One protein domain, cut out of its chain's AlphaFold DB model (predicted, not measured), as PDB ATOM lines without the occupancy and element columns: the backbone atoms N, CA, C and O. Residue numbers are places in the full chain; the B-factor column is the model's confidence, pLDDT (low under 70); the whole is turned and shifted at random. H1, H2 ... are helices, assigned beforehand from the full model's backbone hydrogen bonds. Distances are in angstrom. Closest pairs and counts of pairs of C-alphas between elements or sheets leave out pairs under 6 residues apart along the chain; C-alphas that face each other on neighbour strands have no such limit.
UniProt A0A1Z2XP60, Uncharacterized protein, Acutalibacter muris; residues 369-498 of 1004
ATOM      1  N   SER A 369      -8.118  53.895  27.038       85.31
ATOM      2  CA  SER A 369      -6.886  53.901  27.844       85.31
ATOM      3  C   SER A 369      -7.056  53.160  29.175       85.31
ATOM      4  O   SER A 369      -6.109  52.533  29.647       85.31
ATOM      5  N   ASN A 370      -8.254  53.195  29.768       88.50
ATOM      6  CA  ASN A 370      -8.540  52.480  31.012       88.50
ATOM      7  C   ASN A 370      -8.505  50.962  30.805       88.50
ATOM      8  O   ASN A 370      -7.766  50.288  31.516       88.50
ATOM      9  N   GLN A 371      -9.195  50.440  29.784       91.81
ATOM     10  CA  GLN A 371      -9.221  49.002  29.490       91.81
ATOM     11  C   GLN A 371      -7.834  48.464  29.114       91.81
ATOM     12  O   GLN A 371      -7.448  47.380  29.542       91.81
ATOM     13  N   ILE A 372      -7.034  49.239  28.372       92.12
ATOM     14  CA  ILE A 372      -5.638  48.871  28.071       92.12
ATOM     15  C   ILE A 372      -4.803  48.777  29.355       92.12
ATOM     16  O   ILE A 372      -4.009  47.848  29.515       92.12
ATOM     17  N   ASN A 373      -4.971  49.725  30.280       92.56
ATOM     18  CA  ASN A 373      -4.256  49.710  31.554       92.56
ATOM     19  C   ASN A 373      -4.695  48.541  32.448       92.56
ATOM     20  O   ASN A 373      -3.842  47.912  33.071       92.56
ATOM     21  N   GLU A 374      -5.991  48.225  32.486       93.19
ATOM     22  CA  GLU A 374      -6.532  47.063  33.200       93.19
ATOM     23  C   GLU A 374      -5.939  45.759  32.665       93.19
ATOM     24  O   GLU A 374      -5.341  45.006  33.436       93.19
ATOM     25  N   LEU A 375      -5.972  45.545  31.345       94.69
ATOM     26  CA  LEU A 375      -5.364  44.373  30.718       94.69
ATOM     27  C   LEU A 375      -3.863  44.271  31.023       94.69
ATOM     28  O   LEU A 375      -3.364  43.211  31.401       94.69
ATOM     29  N   ARG A 376      -3.127  45.387  30.920       95.62
ATOM     30  CA  ARG A 376      -1.697  45.433  31.267       95.62
ATOM     31  C   ARG A 376      -1.441  45.080  32.728       95.62
ATOM     32  O   ARG A 376      -0.415  44.470  33.022       95.62
ATOM     33  N   ASN A 377      -2.329  45.456  33.645       96.06
ATOM     34  CA  ASN A 377      -2.196  45.094  35.054       96.06
ATOM     35  C   ASN A 377      -2.389  43.587  35.261       96.06
ATOM     36  O   ASN A 377      -1.567  42.976  35.940       96.06
ATOM     37  N   VAL A 378      -3.388  42.976  34.616       95.75
ATOM     38  CA  VAL A 378      -3.597  41.518  34.657       95.75
ATOM     39  C   VAL A 378      -2.393  40.770  34.073       95.75
ATOM     40  O   VAL A 378      -1.885  39.834  34.688       95.75
ATOM     41  N   LEU A 379      -1.871  41.225  32.929       94.88
ATOM     42  CA  LEU A 379      -0.687  40.635  32.297       94.88
ATOM     43  C   LEU A 379       0.562  40.733  33.183       94.88
ATOM     44  O   LEU A 379       1.362  39.804  33.204       94.88
ATOM     45  N   LYS A 380       0.730  41.816  33.953       95.56
ATOM     46  CA  LYS A 380       1.825  41.928  34.933       95.56
ATOM     47  C   LYS A 380       1.690  40.913  36.068       95.56
ATOM     48  O   LYS A 380       2.700  40.350  36.478       95.56
ATOM     49  N   THR A 381       0.476  40.663  36.558       94.06
ATOM     50  CA  THR A 381       0.228  39.607  37.555       94.06
ATOM     51  C   THR A 381       0.567  38.232  36.985       94.06
ATOM     52  O   THR A 381       1.272  37.455  37.622       94.06
ATOM     53  N   TYR A 382       0.152  37.954  35.748       94.75
ATOM     54  CA  TYR A 382       0.509  36.712  35.064       94.75
ATOM     55  C   TYR A 382       2.025  36.568  34.853       94.75
ATOM     56  O   TYR A 382       2.582  35.502  35.098       94.75
ATOM     57  N   TRP A 383       2.722  37.648  34.491       94.38
ATOM     58  CA  TRP A 383       4.182  37.666  34.374       94.38
ATOM     59  C   TRP A 383       4.884  37.289  35.688       94.38
ATOM     60  O   TRP A 383       5.794  36.463  35.673       94.38
ATOM     61  N   GLN A 384       4.432  37.833  36.824       93.50
ATOM     62  CA  GLN A 384       4.971  37.478  38.146       93.50
ATOM     63  C   GLN A 384       4.772  35.991  38.464       93.50
ATOM     64  O   GLN A 384       5.661  35.355  39.029       93.50
ATOM     65  N   LEU A 385       3.621  35.432  38.081       91.69
ATOM     66  CA  LEU A 385       3.330  34.012  38.254       91.69
ATOM     67  C   LEU A 385       4.235  33.135  37.375       91.69
ATOM     68  O   LEU A 385       4.791  32.158  37.867       91.69
ATOM     69  N   LEU A 386       4.432  33.496  36.103       92.00
ATOM     70  CA  LEU A 386       5.332  32.771  35.198       92.00
ATOM     71  C   LEU A 386       6.781  32.772  35.693       92.00
ATOM     72  O   LEU A 386       7.445  31.739  35.616       92.00
ATOM     73  N   ASP A 387       7.258  33.909  36.208       91.81
ATOM     74  CA  ASP A 387       8.605  34.047  36.770       91.81
ATOM     75  C   ASP A 387       8.784  33.150  38.004       91.81
ATOM     76  O   ASP A 387       9.722  32.355  38.080       91.81
ATOM     77  N   LYS A 388       7.813  33.182  38.929       89.56
ATOM     78  CA  LYS A 388       7.793  32.333  40.129       89.56
ATOM     79  C   LYS A 388       7.772  30.835  39.803       89.56
ATOM     80  O   LYS A 388       8.444  30.054  40.473       89.56
ATOM     81  N   GLU A 389       7.021  30.439  38.778       89.50
ATOM     82  CA  GLU A 389       6.876  29.043  38.348       89.50
ATOM     83  C   GLU A 389       7.927  28.613  37.297       89.50
ATOM     84  O   GLU A 389       7.860  27.493  36.788       89.50
ATOM     85  N   ASN A 390       8.906  29.474  36.975       88.44
ATOM     86  CA  ASN A 390       9.980  29.243  35.998       88.44
ATOM     87  C   ASN A 390       9.472  28.786  34.609       88.44
ATOM     88  O   ASN A 390       9.958  27.810  34.026       88.44
ATOM     89  N   ARG A 391       8.455  29.479  34.086       89.12
ATOM     90  CA  ARG A 391       7.812  29.221  32.783       89.12
ATOM     91  C   ARG A 391       8.300  30.199  31.706       89.12
ATOM     92  O   ARG A 391       8.833  31.266  31.999       89.12
ATOM     93  N   HIS A 392       8.114  29.853  30.428       89.88
ATOM     94  CA  HIS A 392       8.506  30.731  29.321       89.88
ATOM     95  C   HIS A 392       7.603  31.972  29.212       89.88
ATOM     96  O   HIS A 392       6.403  31.906  29.451       89.88
ATOM     97  N   MET A 393       8.150  33.093  28.737       90.31
ATOM     98  CA  MET A 393       7.411  34.362  28.583       90.31
ATOM     99  C   MET A 393       6.973  34.650  27.135       90.31
ATOM    100  O   MET A 393       6.625  35.781  26.804       90.31
ATOM    101  N   ARG A 394       7.012  33.651  26.239       90.19
ATOM    102  CA  ARG A 394       6.767  33.849  24.797       90.19
ATOM    103  C   ARG A 394       5.375  34.422  24.506       90.19
ATOM    104  O   ARG A 394       5.283  35.418  23.786       90.19
ATOM    105  N   GLN A 395       4.327  33.810  25.061       90.00
ATOM    106  CA  GLN A 395       2.950  34.264  24.849       90.00
ATOM    107  C   GLN A 395       2.705  35.620  25.517       90.00
ATOM    108  O   GLN A 395       2.146  36.513  24.891       90.00
ATOM    109  N   PHE A 396       3.235  35.833  26.728       92.69
ATOM    110  CA  PHE A 396       3.195  37.135  27.402       92.69
ATOM    111  C   PHE A 396       3.811  38.262  26.554       92.69
ATOM    112  O   PHE A 396       3.152  39.274  26.327       92.69
ATOM    113  N   ASN A 397       5.042  38.090  26.055       92.50
ATOM    114  CA  ASN A 397       5.724  39.115  25.255       92.50
ATOM    115  C   ASN A 397       4.944  39.417  23.969       92.50
ATOM    116  O   ASN A 397       4.695  40.576  23.647       92.50
ATOM    117  N   SER A 398       4.482  38.368  23.283       90.44
ATOM    118  CA  SER A 398       3.679  38.508  22.064       90.44
ATOM    119  C   SER A 398       2.365  39.248  22.341       90.44
ATOM    120  O   SER A 398       1.985  40.145  21.591       90.44
ATOM    121  N   MET A 399       1.688  38.924  23.444       91.75
ATOM    122  CA  MET A 399       0.471  39.608  23.874       91.75
ATOM    123  C   MET A 399       0.732  41.083  24.196       91.75
ATOM    124  O   MET A 399      -0.035  41.953  23.784       91.75
ATOM    125  N   TRP A 400       1.828  41.388  24.894       92.81
ATOM    126  CA  TRP A 400       2.210  42.757  25.241       92.81
ATOM    127  C   TRP A 400       2.409  43.641  24.000       92.81
ATOM    128  O   TRP A 400       1.914  44.775  23.947       92.81
ATOM    129  N   ASP A 401       3.066  43.100  22.972       89.75
ATOM    130  CA  ASP A 401       3.261  43.779  21.690       89.75
ATOM    131  C   ASP A 401       1.923  44.021  20.977       89.75
ATOM    132  O   ASP A 401       1.666  45.121  20.480       89.75
ATOM    133  N   ARG A 402       1.016  43.031  20.982       89.50
ATOM    134  CA  ARG A 402      -0.326  43.164  20.383       89.50
ATOM    135  C   ARG A 402      -1.189  44.200  21.103       89.50
ATOM    136  O   ARG A 402      -1.827  45.009  20.437       89.50
ATOM    137  N   VAL A 403      -1.169  44.243  22.436       90.56
ATOM    138  CA  VAL A 403      -1.875  45.275  23.222       90.56
ATOM    139  C   VAL A 403      -1.346  46.673  22.901       90.56
ATOM    140  O   VAL A 403      -2.121  47.621  22.786       90.56
ATOM    141  N   THR A 404      -0.037  46.805  22.693       88.81
ATOM    142  CA  THR A 404       0.581  48.076  22.290       88.81
ATOM    143  C   THR A 404       0.158  48.484  20.875       88.81
ATOM    144  O   THR A 404      -0.146  49.653  20.643       88.81
ATOM    145  N   ALA A 405       0.049  47.533  19.943       86.12
ATOM    146  CA  ALA A 405      -0.496  47.800  18.612       86.12
ATOM    147  C   ALA A 405      -1.958  48.282  18.671       86.12
ATOM    148  O   ALA A 405      -2.292  49.269  18.018       86.12
ATOM    149  N   ILE A 406      -2.805  47.658  19.503       88.50
ATOM    150  CA  ILE A 406      -4.192  48.110  19.722       88.50
ATOM    151  C   ILE A 406      -4.219  49.552  20.228       88.50
ATOM    152  O   ILE A 406      -4.969  50.371  19.705       88.50
ATOM    153  N   GLU A 407      -3.407  49.872  21.239       87.69
ATOM    154  CA  GLU A 407      -3.330  51.223  21.801       87.69
ATOM    155  C   GLU A 407      -2.944  52.258  20.735       87.69
ATOM    156  O   GLU A 407      -3.542  53.334  20.688       87.69
ATOM    157  N   ASN A 408      -1.991  51.925  19.861       83.88
ATOM    158  CA  ASN A 408      -1.531  52.817  18.798       83.88
ATOM    159  C   ASN A 408      -2.609  53.063  17.734       83.88
ATOM    160  O   ASN A 408      -2.901  54.221  17.445       83.88
ATOM    161  N   ILE A 409      -3.233  52.001  17.208       81.62
ATOM    162  CA  ILE A 409      -4.293  52.105  16.187       81.62
ATOM    163  C   ILE A 409      -5.490  52.869  16.765       81.62
ATOM    164  O   ILE A 409      -5.962  53.857  16.203       81.62
ATOM    165  N   CYS A 410      -5.965  52.472  17.947       83.94
ATOM    166  CA  CYS A 410      -7.143  53.080  18.554       83.94
ATOM    167  C   CYS A 410      -6.940  54.558  18.907       83.94
ATOM    168  O   CYS A 410      -7.921  55.291  18.929       83.94
ATOM    169  N   ARG A 411      -5.712  55.032  19.159       81.81
ATOM    170  CA  ARG A 411      -5.435  56.454  19.443       81.81
ATOM    171  C   ARG A 411      -5.498  57.378  18.220       81.81
ATOM    172  O   ARG A 411      -5.371  58.589  18.399       81.81
ATOM    173  N   GLY A 412      -5.711  56.857  17.010       80.94
ATOM    174  CA  GLY A 412      -5.946  57.684  15.823       80.94
ATOM    175  C   GLY A 412      -7.150  58.628  15.985       80.94
ATOM    176  O   GLY A 412      -8.140  58.282  16.630       80.94
ATOM    177  N   LEU A 413      -7.087  59.827  15.385       82.94
ATOM    178  CA  LEU A 413      -8.146  60.857  15.481       82.94
ATOM    179  C   LEU A 413      -9.420  60.532  14.668       82.94
ATOM    180  O   LEU A 413     -10.367  61.315  14.663       82.94
ATOM    181  N   HIS A 414      -9.423  59.411  13.948       83.25
ATOM    182  CA  HIS A 414     -10.518  58.933  13.099       83.25
ATOM    183  C   HIS A 414     -11.044  57.547  13.522       83.25
ATOM    184  O   HIS A 414     -11.854  56.954  12.803       83.25
ATOM    185  N   ASN A 415     -10.581  57.039  14.677       82.00
ATOM    186  CA  ASN A 415     -10.747  55.651  15.115       82.00
ATOM    187  C   ASN A 415     -11.688  55.484  16.316       82.00
ATOM    188  O   ASN A 415     -11.671  54.440  16.971       82.00
ATOM    189  N   ILE A 416     -12.569  56.452  16.601       82.19
ATOM    190  CA  ILE A 416     -13.558  56.335  17.687       82.19
ATOM    191  C   ILE A 416     -14.476  55.124  17.496       82.19
ATOM    192  O   ILE A 416     -14.823  54.450  18.462       82.19
ATOM    193  N   SER A 417     -14.826  54.796  16.248       80.81
ATOM    194  CA  SER A 417     -15.629  53.614  15.917       80.81
ATOM    195  C   SER A 417     -14.943  52.335  16.388       80.81
ATOM    196  O   SER A 417     -15.575  51.492  17.018       80.81
ATOM    197  N   LEU A 418     -13.639  52.219  16.128       83.56
ATOM    198  CA  LEU A 418     -12.839  51.082  16.561       83.56
ATOM    199  C   LEU A 418     -12.671  51.074  18.085       83.56
ATOM    200  O   LEU A 418     -12.787  50.013  18.689       83.56
ATOM    201  N   GLN A 419     -12.488  52.234  18.725       85.50
ATOM    202  CA  GLN A 419     -12.457  52.335  20.191       85.50
ATOM    203  C   GLN A 419     -13.757  51.829  20.828       85.50
ATOM    204  O   GLN A 419     -13.706  51.079  21.800       85.50
ATOM    205  N   MET A 420     -14.914  52.199  20.270       83.31
ATOM    206  CA  MET A 420     -16.228  51.764  20.756       83.31
ATOM    207  C   MET A 420     -16.449  50.253  20.617       83.31
ATOM    208  O   MET A 420     -17.192  49.682  21.410       83.31
ATOM    209  N   ILE A 421     -15.814  49.614  19.631       86.19
ATOM    210  CA  ILE A 421     -15.849  48.158  19.435       86.19
ATOM    211  C   ILE A 421     -14.864  47.469  20.390       86.19
ATOM    212  O   ILE A 421     -15.235  46.554  21.121       86.19
ATOM    213  N   MET A 422     -13.611  47.929  20.416       88.19
ATOM    214  CA  MET A 422     -12.527  47.289  21.164       88.19
ATOM    215  C   MET A 422     -12.656  47.464  22.678       88.19
ATOM    216  O   MET A 422     -12.257  46.574  23.416       88.19
ATOM    217  N   SER A 423     -13.204  48.581  23.162       89.12
ATOM    218  CA  SER A 423     -13.327  48.861  24.600       89.12
ATOM    219  C   SER A 423     -14.133  47.792  25.364       89.12
ATOM    220  O   SER A 423     -13.539  47.143  26.228       89.12
ATOM    221  N   PRO A 424     -15.415  47.512  25.042       89.12
ATOM    222  CA  PRO A 424     -16.191  46.495  25.760       89.12
ATOM    223  C   PRO A 424     -15.624  45.082  25.583       89.12
ATOM    224  O   PRO A 424     -15.764  44.246  26.475       89.12
ATOM    225  N   TRP A 425     -14.971  44.818  24.447       92.19
ATOM    226  CA  TRP A 425     -14.336  43.534  24.164       92.19
ATOM    227  C   TRP A 425     -13.077  43.312  25.012       92.19
ATOM    228  O   TRP A 425     -12.918  42.253  25.615       92.19
ATOM    229  N   LEU A 426     -12.209  44.323  25.134       92.44
ATOM    230  CA  LEU A 426     -11.024  44.272  25.993       92.44
ATOM    231  C   LEU A 426     -11.387  44.207  27.472       92.44
ATOM    232  O   LEU A 426     -10.688  43.536  28.226       92.44
ATOM    233  N   GLU A 427     -12.456  44.882  27.888       91.50
ATOM    234  CA  GLU A 427     -12.981  44.783  29.253       91.50
ATOM    235  C   GLU A 427     -13.421  43.332  29.549       91.50
ATOM    236  O   GLU A 427     -12.978  42.757  30.543       91.50
ATOM    237  N   ALA A 428     -14.150  42.684  28.628       90.69
ATOM    238  CA  ALA A 428     -14.562  41.278  28.750       90.69
ATOM    239  C   ALA A 428     -13.370  40.316  28.793       90.69
ATOM    240  O   ALA A 428     -13.306  39.411  29.624       90.69
ATOM    241  N   PHE A 429     -12.393  40.536  27.913       92.75
ATOM    242  CA  PHE A 429     -11.170  39.742  27.874       92.75
ATOM    243  C   PHE A 429     -10.320  39.905  29.132       92.75
ATOM    244  O   PHE A 429      -9.792  38.920  29.650       92.75
ATOM    245  N   SER A 430     -10.213  41.126  29.650       93.12
ATOM    246  CA  SER A 430      -9.455  41.408  30.869       93.12
ATOM    247  C   SER A 430     -10.084  40.737  32.085       93.12
ATOM    248  O   SER A 430      -9.349  40.165  32.890       93.12
ATOM    249  N   ASP A 431     -11.416  40.755  32.201       90.62
ATOM    250  CA  ASP A 431     -12.137  40.067  33.278       90.62
ATOM    251  C   ASP A 431     -11.933  38.546  33.220       90.62
ATOM    252  O   ASP A 431     -11.517  37.935  34.209       90.62
ATOM    253  N   GLY A 432     -12.133  37.935  32.045       90.31
ATOM    254  CA  GLY A 432     -11.921  36.499  31.851       90.31
ATOM    255  C   GLY A 432     -10.489  36.069  32.185       90.31
ATOM    256  O   GLY A 432     -10.274  35.137  32.969       90.31
ATOM    257  N   LEU A 433      -9.495  36.801  31.668       92.81
ATOM    258  CA  LEU A 433      -8.084  36.524  31.930       92.81
ATOM    259  C   LEU A 433      -7.750  36.698  33.415       92.81
ATOM    260  O   LEU A 433      -7.061  35.859  33.996       92.81
ATOM    261  N   TYR A 434      -8.266  37.751  34.055       92.75
ATOM    262  CA  TYR A 434      -8.078  37.987  35.483       92.75
ATOM    263  C   TYR A 434      -8.593  36.817  36.322       92.75
ATOM    264  O   TYR A 434      -7.906  36.377  37.247       92.75
ATOM    265  N   ARG A 435      -9.769  36.273  35.990       89.94
ATOM    266  CA  ARG A 435     -10.365  35.137  36.704       89.94
ATOM    267  C   ARG A 435      -9.499  33.878  36.602       89.94
ATOM    268  O   ARG A 435      -9.255  33.253  37.636       89.94
ATOM    269  N   PHE A 436      -8.975  33.542  35.421       89.75
ATOM    270  CA  PHE A 436      -8.044  32.415  35.267       89.75
ATOM    271  C   PHE A 436      -6.717  32.639  35.995       89.75
ATOM    272  O   PHE A 436      -6.282  31.769  36.750       89.75
ATOM    273  N   VAL A 437      -6.105  33.820  35.859       91.19
ATOM    274  CA  VAL A 437      -4.844  34.145  36.550       91.19
ATOM    275  C   VAL A 437      -5.025  34.077  38.071       91.19
ATOM    276  O   VAL A 437      -4.199  33.485  38.761       91.19
ATOM    277  N   LYS A 438      -6.144  34.581  38.607       90.12
ATOM    278  CA  LYS A 438      -6.467  34.484  40.039       90.12
ATOM    279  C   LYS A 438      -6.674  33.052  40.515       90.12
ATOM    280  O   LYS A 438      -6.318  32.736  41.650       90.12
ATOM    281  N   GLN A 439      -7.282  32.192  39.699       88.19
ATOM    282  CA  GLN A 439      -7.393  30.770  40.028       88.19
ATOM    283  C   GLN A 439      -6.008  30.117  40.065       88.19
ATOM    284  O   GLN A 439      -5.704  29.423  41.033       88.19
ATOM    285  N   ALA A 440      -5.147  30.404  39.086       89.19
ATOM    286  CA  ALA A 440      -3.777  29.901  39.062       89.19
ATOM    287  C   ALA A 440      -2.973  30.352  40.298       89.19
ATOM    288  O   ALA A 440      -2.363  29.515  40.960       89.19
ATOM    289  N   GLU A 441      -3.047  31.632  40.686       89.38
ATOM    290  CA  GLU A 441      -2.420  32.138  41.919       89.38
ATOM    291  C   GLU A 441      -2.883  31.358  43.161       89.38
ATOM    292  O   GLU A 441      -2.061  30.943  43.975       89.38
ATOM    293  N   LYS A 442      -4.191  31.084  43.292       87.12
ATOM    294  CA  LYS A 442      -4.727  30.304  44.424       87.12
ATOM    295  C   LYS A 442      -4.157  28.885  44.491       87.12
ATOM    296  O   LYS A 442      -3.921  28.389  45.589       87.12
ATOM    297  N   PHE A 443      -3.946  28.225  43.352       85.81
ATOM    298  CA  PHE A 443      -3.358  26.880  43.322       85.81
ATOM    299  C   PHE A 443      -1.841  26.879  43.531       85.81
ATOM    300  O   PHE A 443      -1.308  25.886  44.032       85.81
ATOM    301  N   ALA A 444      -1.161  27.976  43.189       83.38
ATOM    302  CA  ALA A 444       0.264  28.167  43.445       83.38
ATOM    303  C   ALA A 444       0.564  28.475  44.924       83.38
ATOM    304  O   ALA A 444       1.555  27.976  45.454       83.38
ATOM    305  N   ASP A 445      -0.296  29.256  45.590       80.62
ATOM    306  CA  ASP A 445      -0.098  29.761  46.961       80.62
ATOM    307  C   ASP A 445      -0.946  29.074  48.051       80.62
ATOM    308  O   ASP A 445      -0.920  29.487  49.210       80.62
ATOM    309  N   GLY A 446      -1.717  28.036  47.716       70.69
ATOM    310  CA  GLY A 446      -2.578  27.334  48.677       70.69
ATOM    311  C   GLY A 446      -1.825  26.432  49.671       70.69
ATOM    312  O   GLY A 446      -0.818  25.818  49.323       70.69
ATOM    313  N   ASP A 447      -2.384  26.262  50.884       59.53
ATOM    314  CA  ASP A 447      -1.850  25.401  51.968       59.53
ATOM    315  C   ASP A 447      -1.600  23.937  51.539       59.53
ATOM    316  O   ASP A 447      -0.791  23.227  52.136       59.53
ATOM    317  N   SER A 448      -2.279  23.481  50.480       63.94
ATOM    318  CA  SER A 448      -1.986  22.235  49.762       63.94
ATOM    319  C   SER A 448      -1.880  22.520  48.263       63.94
ATOM    320  O   SER A 448      -2.867  22.483  47.527       63.94
ATOM    321  N   ARG A 449      -0.666  22.854  47.808       77.00
ATOM    322  CA  ARG A 449      -0.358  23.116  46.393       77.00
ATOM    323  C   ARG A 449      -0.865  21.969  45.514       77.00
ATOM    324  O   ARG A 449      -0.464  20.818  45.693       77.00
ATOM    325  N   ASN A 450      -1.723  22.282  44.544       80.62
ATOM    326  CA  ASN A 450      -2.259  21.308  43.595       80.62
ATOM    327  C   ASN A 450      -1.593  21.498  42.227       80.62
ATOM    328  O   ASN A 450      -2.092  22.237  41.380       80.62
ATOM    329  N   GLU A 451      -0.453  20.834  42.021       83.88
ATOM    330  CA  GLU A 451       0.359  20.997  40.805       83.88
ATOM    331  C   GLU A 451      -0.390  20.625  39.518       83.88
ATOM    332  O   GLU A 451      -0.204  21.288  38.501       83.88
ATOM    333  N   LYS A 452      -1.277  19.618  39.557       85.94
ATOM    334  CA  LYS A 452      -2.074  19.214  38.385       85.94
ATOM    335  C   LYS A 452      -3.053  20.309  37.963       85.94
ATOM    336  O   LYS A 452      -3.121  20.639  36.786       85.94
ATOM    337  N   GLN A 453      -3.786  20.879  38.922       85.50
ATOM    338  CA  GLN A 453      -4.740  21.960  38.651       85.50
ATOM    339  C   GLN A 453      -4.027  23.252  38.235       85.50
ATOM    340  O   GLN A 453      -4.473  23.932  37.316       85.50
ATOM    341  N   LEU A 454      -2.886  23.559  38.861       87.44
ATOM    342  CA  LEU A 454      -2.061  24.703  38.477       87.44
ATOM    343  C   LEU A 454      -1.557  24.577  37.034       87.44
ATOM    344  O   LEU A 454      -1.697  25.523  36.264       87.44
ATOM    345  N   TYR A 455      -0.999  23.418  36.664       87.50
ATOM    346  CA  TYR A 455      -0.540  23.151  35.297       87.50
ATOM    347  C   TYR A 455      -1.677  23.335  34.289       87.50
ATOM    348  O   TYR A 455      -1.519  24.070  33.320       87.50
ATOM    349  N   TYR A 456      -2.833  22.732  34.571       87.56
ATOM    350  CA  TYR A 456      -4.007  22.782  33.707       87.56
ATOM    351  C   TYR A 456      -4.526  24.207  33.468       87.56
ATOM    352  O   TYR A 456      -4.855  24.579  32.346       87.56
ATOM    353  N   ILE A 457      -4.575  25.043  34.508       87.81
ATOM    354  CA  ILE A 457      -5.041  26.429  34.362       87.81
ATOM    355  C   ILE A 457      -4.007  27.292  33.639       87.81
ATOM    356  O   ILE A 457      -4.388  28.152  32.852       87.81
ATOM    357  N   LEU A 458      -2.711  27.077  33.879       89.00
ATOM    358  CA  LEU A 458      -1.664  27.795  33.150       89.00
ATOM    359  C   LEU A 458      -1.684  27.459  31.653       89.00
ATOM    360  O   LEU A 458      -1.575  28.379  30.848       89.00
ATOM    361  N   GLU A 459      -1.889  26.187  31.298       89.00
ATOM    362  CA  GLU A 459      -2.081  25.740  29.911       89.00
ATOM    363  C   GLU A 459      -3.289  26.438  29.270       89.00
ATOM    364  O   GLU A 459      -3.155  27.051  28.218       89.00
ATOM    365  N   ARG A 460      -4.427  26.512  29.976       87.12
ATOM    366  CA  ARG A 460      -5.603  27.274  29.516       87.12
ATOM    367  C   ARG A 460      -5.332  28.764  29.307       87.12
ATOM    368  O   ARG A 460      -5.875  29.362  28.377       87.12
ATOM    369  N   VAL A 461      -4.533  29.396  30.173       90.38
ATOM    370  CA  VAL A 461      -4.135  30.801  29.982       90.38
ATOM    371  C   VAL A 461      -3.283  30.937  28.721       90.38
ATOM    372  O   VAL A 461      -3.563  31.823  27.916       90.38
ATOM    373  N   ASP A 462      -2.293  30.062  28.522       89.06
ATOM    374  CA  ASP A 462      -1.453  30.061  27.319       89.06
ATOM    375  C   ASP A 462      -2.289  29.856  26.040       89.06
ATOM    376  O   ASP A 462      -2.150  30.649  25.106       89.06
ATOM    377  N   ASP A 463      -3.224  28.900  26.030       88.56
ATOM    378  CA  ASP A 463      -4.144  28.644  24.908       88.56
ATOM    379  C   ASP A 463      -5.027  29.864  24.596       88.56
ATOM    380  O   ASP A 463      -5.239  30.237  23.436       88.56
ATOM    381  N   THR A 464      -5.523  30.538  25.639       89.12
ATOM    382  CA  THR A 464      -6.336  31.756  25.500       89.12
ATOM    383  C   THR A 464      -5.516  32.897  24.889       89.12
ATOM    384  O   THR A 464      -5.996  33.612  24.002       89.12
ATOM    385  N   LEU A 465      -4.267  33.078  25.338       91.38
ATOM    386  CA  LEU A 465      -3.357  34.088  24.793       91.38
ATOM    387  C   LEU A 465      -2.963  33.766  23.346       91.38
ATOM    388  O   LEU A 465      -2.947  34.664  22.507       91.38
ATOM    389  N   GLU A 466      -2.695  32.502  23.022       89.69
ATOM    390  CA  GLU A 466      -2.385  32.065  21.658       89.69
ATOM    391  C   GLU A 466      -3.564  32.292  20.704       89.69
ATOM    392  O   GLU A 466      -3.387  32.837  19.606       89.69
ATOM    393  N   THR A 467      -4.781  31.973  21.152       87.62
ATOM    394  CA  THR A 467      -6.018  32.264  20.417       87.62
ATOM    395  C   THR A 467      -6.146  33.769  20.167       87.62
ATOM    396  O   THR A 467      -6.473  34.183  19.056       87.62
ATOM    397  N   PHE A 468      -5.808  34.618  21.146       90.25
ATOM    398  CA  PHE A 468      -5.838  36.078  20.971       90.25
ATOM    399  C   PHE A 468      -4.843  36.516  19.912       90.25
ATOM    400  O   PHE A 468      -5.186  37.244  18.980       90.25
ATOM    401  N   ILE A 469      -3.595  36.072  20.055       87.88
ATOM    402  CA  ILE A 469      -2.498  36.447  19.166       87.88
ATOM    403  C   ILE A 469      -2.815  36.039  17.725       87.88
ATOM    404  O   ILE A 469      -2.472  36.781  16.804       87.88
ATOM    405  N   THR A 470      -3.495  34.912  17.535       84.19
ATOM    406  CA  THR A 470      -3.881  34.400  16.218       84.19
ATOM    407  C   THR A 470      -5.095  35.139  15.654       84.19
ATOM    408  O   THR A 470      -5.020  35.736  14.578       84.19
ATOM    409  N   GLU A 471      -6.212  35.144  16.381       82.75
ATOM    410  CA  GLU A 471      -7.497  35.640  15.877       82.75
ATOM    411  C   GLU A 471      -7.556  37.173  15.862       82.75
ATOM    412  O   GLU A 471      -7.850  37.783  14.829       82.75
ATOM    413  N   VAL A 472      -7.217  37.815  16.987       84.31
ATOM    414  CA  VAL A 472      -7.189  39.283  17.103       84.31
ATOM    415  C   VAL A 472      -5.975  39.837  16.369       84.31
ATOM    416  O   VAL A 472      -6.082  40.854  15.690       84.31
ATOM    417  N   GLY A 473      -4.825  39.157  16.436       79.19
ATOM    418  CA  GLY A 473      -3.623  39.593  15.722       79.19
ATOM    419  C   GLY A 473      -3.817  39.674  14.208       79.19
ATOM    420  O   GLY A 473      -3.325  40.622  13.604       79.19
ATOM    421  N   SER A 474      -4.581  38.758  13.604       74.31
ATOM    422  CA  SER A 474      -4.945  38.850  12.184       74.31
ATOM    423  C   SER A 474      -5.759  40.112  11.882       74.31
ATOM    424  O   SER A 474      -5.425  40.825  10.941       74.31
ATOM    425  N   LEU A 475      -6.776  40.424  12.695       78.88
ATOM    426  CA  LEU A 475      -7.572  41.643  12.522       78.88
ATOM    427  C   LEU A 475      -6.718  42.905  12.697       78.88
ATOM    428  O   LEU A 475      -6.828  43.840  11.911       78.88
ATOM    429  N   LEU A 476      -5.853  42.938  13.713       76.94
ATOM    430  CA  LEU A 476      -4.962  44.077  13.954       76.94
ATOM    431  C   LEU A 476      -3.981  44.285  12.818       76.94
ATOM    432  O   LEU A 476      -3.639  45.421  12.517       76.94
ATOM    433  N   ALA A 477      -3.534  43.203  12.193       72.31
ATOM    434  CA  ALA A 477      -2.672  43.288  11.039       72.31
ATOM    435  C   ALA A 477      -3.430  43.880   9.836       72.31
ATOM    436  O   ALA A 477      -2.898  44.754   9.159       72.31
ATOM    437  N   ASP A 478      -4.690  43.496   9.610       71.31
ATOM    438  CA  ASP A 478      -5.531  44.094   8.562       71.31
ATOM    439  C   ASP A 478      -5.841  45.578   8.833       71.31
ATOM    440  O   ASP A 478      -5.757  46.402   7.919       71.31
ATOM    441  N   LEU A 479      -6.129  45.934  10.090       74.31
ATOM    442  CA  LEU A 479      -6.369  47.313  10.525       74.31
ATOM    443  C   LEU A 479      -5.103  48.165  10.416       74.31
ATOM    444  O   LEU A 479      -5.128  49.184   9.744       74.31
ATOM    445  N   SER A 480      -3.984  47.736  11.004       68.25
ATOM    446  CA  SER A 480      -2.702  48.458  10.978       68.25
ATOM    447  C   SER A 480      -2.240  48.768   9.556       68.25
ATOM    448  O   SER A 480      -1.804  49.885   9.281       68.25
ATOM    449  N   ARG A 481      -2.364  47.795   8.645       63.78
ATOM    450  CA  ARG A 481      -1.975  47.952   7.236       63.78
ATOM    451  C   ARG A 481      -2.869  48.927   6.479       63.78
ATOM    452  O   ARG A 481      -2.413  49.529   5.510       63.78
ATOM    453  N   SER A 482      -4.122  49.076   6.906       62.34
ATOM    454  CA  SER A 482      -5.099  49.960   6.263       62.34
ATOM    455  C   SER A 482      -5.164  51.360   6.906       62.34
ATOM    456  O   SER A 482      -5.453  52.326   6.209       62.34
ATOM    457  N   ASP A 483      -4.861  51.472   8.205       62.16
ATOM    458  CA  ASP A 483      -4.914  52.685   9.044       62.16
ATOM    459  C   ASP A 483      -3.690  53.587   8.873       62.16
ATOM    460  O   ASP A 483      -3.804  54.807   8.778       62.16
ATOM    461  N   CYS A 484      -2.495  53.001   8.782       55.22
ATOM    462  CA  CYS A 484      -1.258  53.779   8.757       55.22
ATOM    463  C   CYS A 484      -0.896  54.349   7.375       55.22
ATOM    464  O   CYS A 484       0.177  54.933   7.243       55.22
ATOM    465  N   PHE A 485      -1.719  54.127   6.336       60.22
ATOM    466  CA  PHE A 485      -1.355  54.336   4.924       60.22
ATOM    467  C   PHE A 485       0.053  53.808   4.563       60.22
ATOM    468  O   PHE A 485       0.661  54.208   3.574       60.22
ATOM    469  N   PHE A 486       0.564  52.860   5.354       53.72
ATOM    470  CA  PHE A 486       1.867  52.223   5.206       53.72
ATOM    471  C   PHE A 486       1.739  51.078   4.198       53.72
ATOM    472  O   PHE A 486       2.133  49.940   4.441       53.72
ATOM    473  N   MET A 487       1.164  51.390   3.033       60.62
ATOM    474  CA  MET A 487       1.000  50.444   1.924       60.62
ATOM    475  C   MET A 487       2.352  49.984   1.346       60.62
ATOM    476  O   MET A 487       2.397  49.126   0.472       60.62
ATOM    477  N   GLU A 488       3.451  50.555   1.851       60.62
ATOM    478  CA  GLU A 488       4.809  50.451   1.331       60.62
ATOM    479  C   GLU A 488       5.703  49.444   2.082       60.62
ATOM    480  O   GLU A 488       6.783  49.110   1.594       60.62
ATOM    481  N   SER A 489       5.305  48.962   3.272       51.38
ATOM    482  CA  SER A 489       6.197  48.176   4.150       51.38
ATOM    483  C   SER A 489       5.909  46.676   4.246       51.38
ATOM    484  O   SER A 489       6.789  45.939   4.686       51.38
ATOM    485  N   GLU A 490       4.724  46.188   3.860       51.00
ATOM    486  CA  GLU A 490       4.355  44.769   4.022       51.00
ATOM    487  C   GLU A 490       3.677  44.171   2.780       51.00
ATOM    488  O   GLU A 490       2.857  44.808   2.125       51.00
ATOM    489  N   HIS A 491       3.997  42.908   2.470       54.16
ATOM    490  CA  HIS A 491       3.290  42.143   1.439       54.16
ATOM    491  C   HIS A 491       1.901  41.744   1.961       54.16
ATOM    492  O   HIS A 491       1.775  41.187   3.053       54.16
ATOM    493  N   TYR A 492       0.852  42.016   1.181       52.72
ATOM    494  CA  TYR A 492      -0.522  41.675   1.547       52.72
ATOM    495  C   TYR A 492      -0.783  40.174   1.392       52.72
ATOM    496  O   TYR A 492      -0.715  39.649   0.284       52.72
ATOM    497  N   ASN A 493      -1.194  39.503   2.471       47.47
ATOM    498  CA  ASN A 493      -1.722  38.136   2.375       47.47
ATOM    499  C   ASN A 493      -3.167  38.119   1.825       47.47
ATOM    500  O   ASN A 493      -3.525  37.204   1.090       47.47
ATOM    501  N   HIS A 494      -3.981  39.144   2.135       60.06
ATOM    502  CA  HIS A 494      -5.395  39.262   1.727       60.06
ATOM    503  C   HIS A 494      -5.799  40.720   1.404       60.06
ATOM    504  O   HIS A 494      -6.661  41.305   2.058       60.06
ATOM    505  N   ALA A 495      -5.182  41.333   0.384       60.81
ATOM    506  CA  ALA A 495      -5.401  42.749   0.023       60.81
ATOM    507  C   ALA A 495      -6.882  43.122  -0.222       60.81
ATOM    508  O   ALA A 495      -7.317  44.248   0.020       60.81
ATOM    509  N   SER A 496      -7.680  42.160  -0.685       62.22
ATOM    510  CA  SER A 496      -9.115  42.297  -0.927       62.22
ATOM    511  C   SER A 496      -9.942  42.538   0.334       62.22
ATOM    512  O   SER A 496     -10.940  43.262   0.255       62.22
ATOM    513  N   VAL A 497      -9.535  41.963   1.466       63.78
ATOM    514  CA  VAL A 497     -10.187  42.129   2.770       63.78
ATOM    515  C   VAL A 497      -9.808  43.479   3.371       63.78
ATOM    516  O   VAL A 497     -10.695  44.239   3.756       63.78
ATOM    517  N   SER A 498      -8.519  43.841   3.343       66.56
ATOM    518  CA  SER A 498      -8.030  45.151   3.810       66.56
ATOM    519  C   SER A 498      -8.746  46.315   3.100       66.56
ATOM    520  O   SER A 498      -9.153  47.298   3.724       66.56
TER     521      SER A 498
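What this domain is: This is residues 369 to 498 of the 1004 residues of an uncharacterized protein of Acutalibacter muris (UniProt A0A1Z2XP60). Two helical hairpins, H1-H2 and the longer H3-H4, stand side by side as a long up-and-down bundle of alternating helices. H5 packs on residues 478 to 482 of H4. The printed part has 130 residues with five named helices, H1 to H5, all helix, only just compact, close to loose: radius of gyration of the C-alphas 16.8 A, spans 55 by 29 by 19 A.

How they stand to each other: H1, residues 369 to 388, and H2, residues 394 to 410, form a hairpin, closest C-alphas 383 and 396, 7.1 A. H1 touches H3, residues 416 to 445, closest C-alphas 375 and 430, 5.1 A. H2 touches H4, residues 451 to 483, closest C-alphas 395 and 465, 6.3 A. H1 and H2 have every O i to N i+4 pair within hydrogen-bond range, H3 24 of 26, H4 28 of 29.

Where its parts are: C-alpha 369 begins H1 at (-6.886, 53.901, 27.844); H4, 45.2 A long, ends at C-alpha 483 (-4.914, 52.685, 9.044).

The domain as a whole: The link from H4 to H5, residues 495 to 498, is long; pLDDT is under 70 at residues 447 to 448 and 480 to 498.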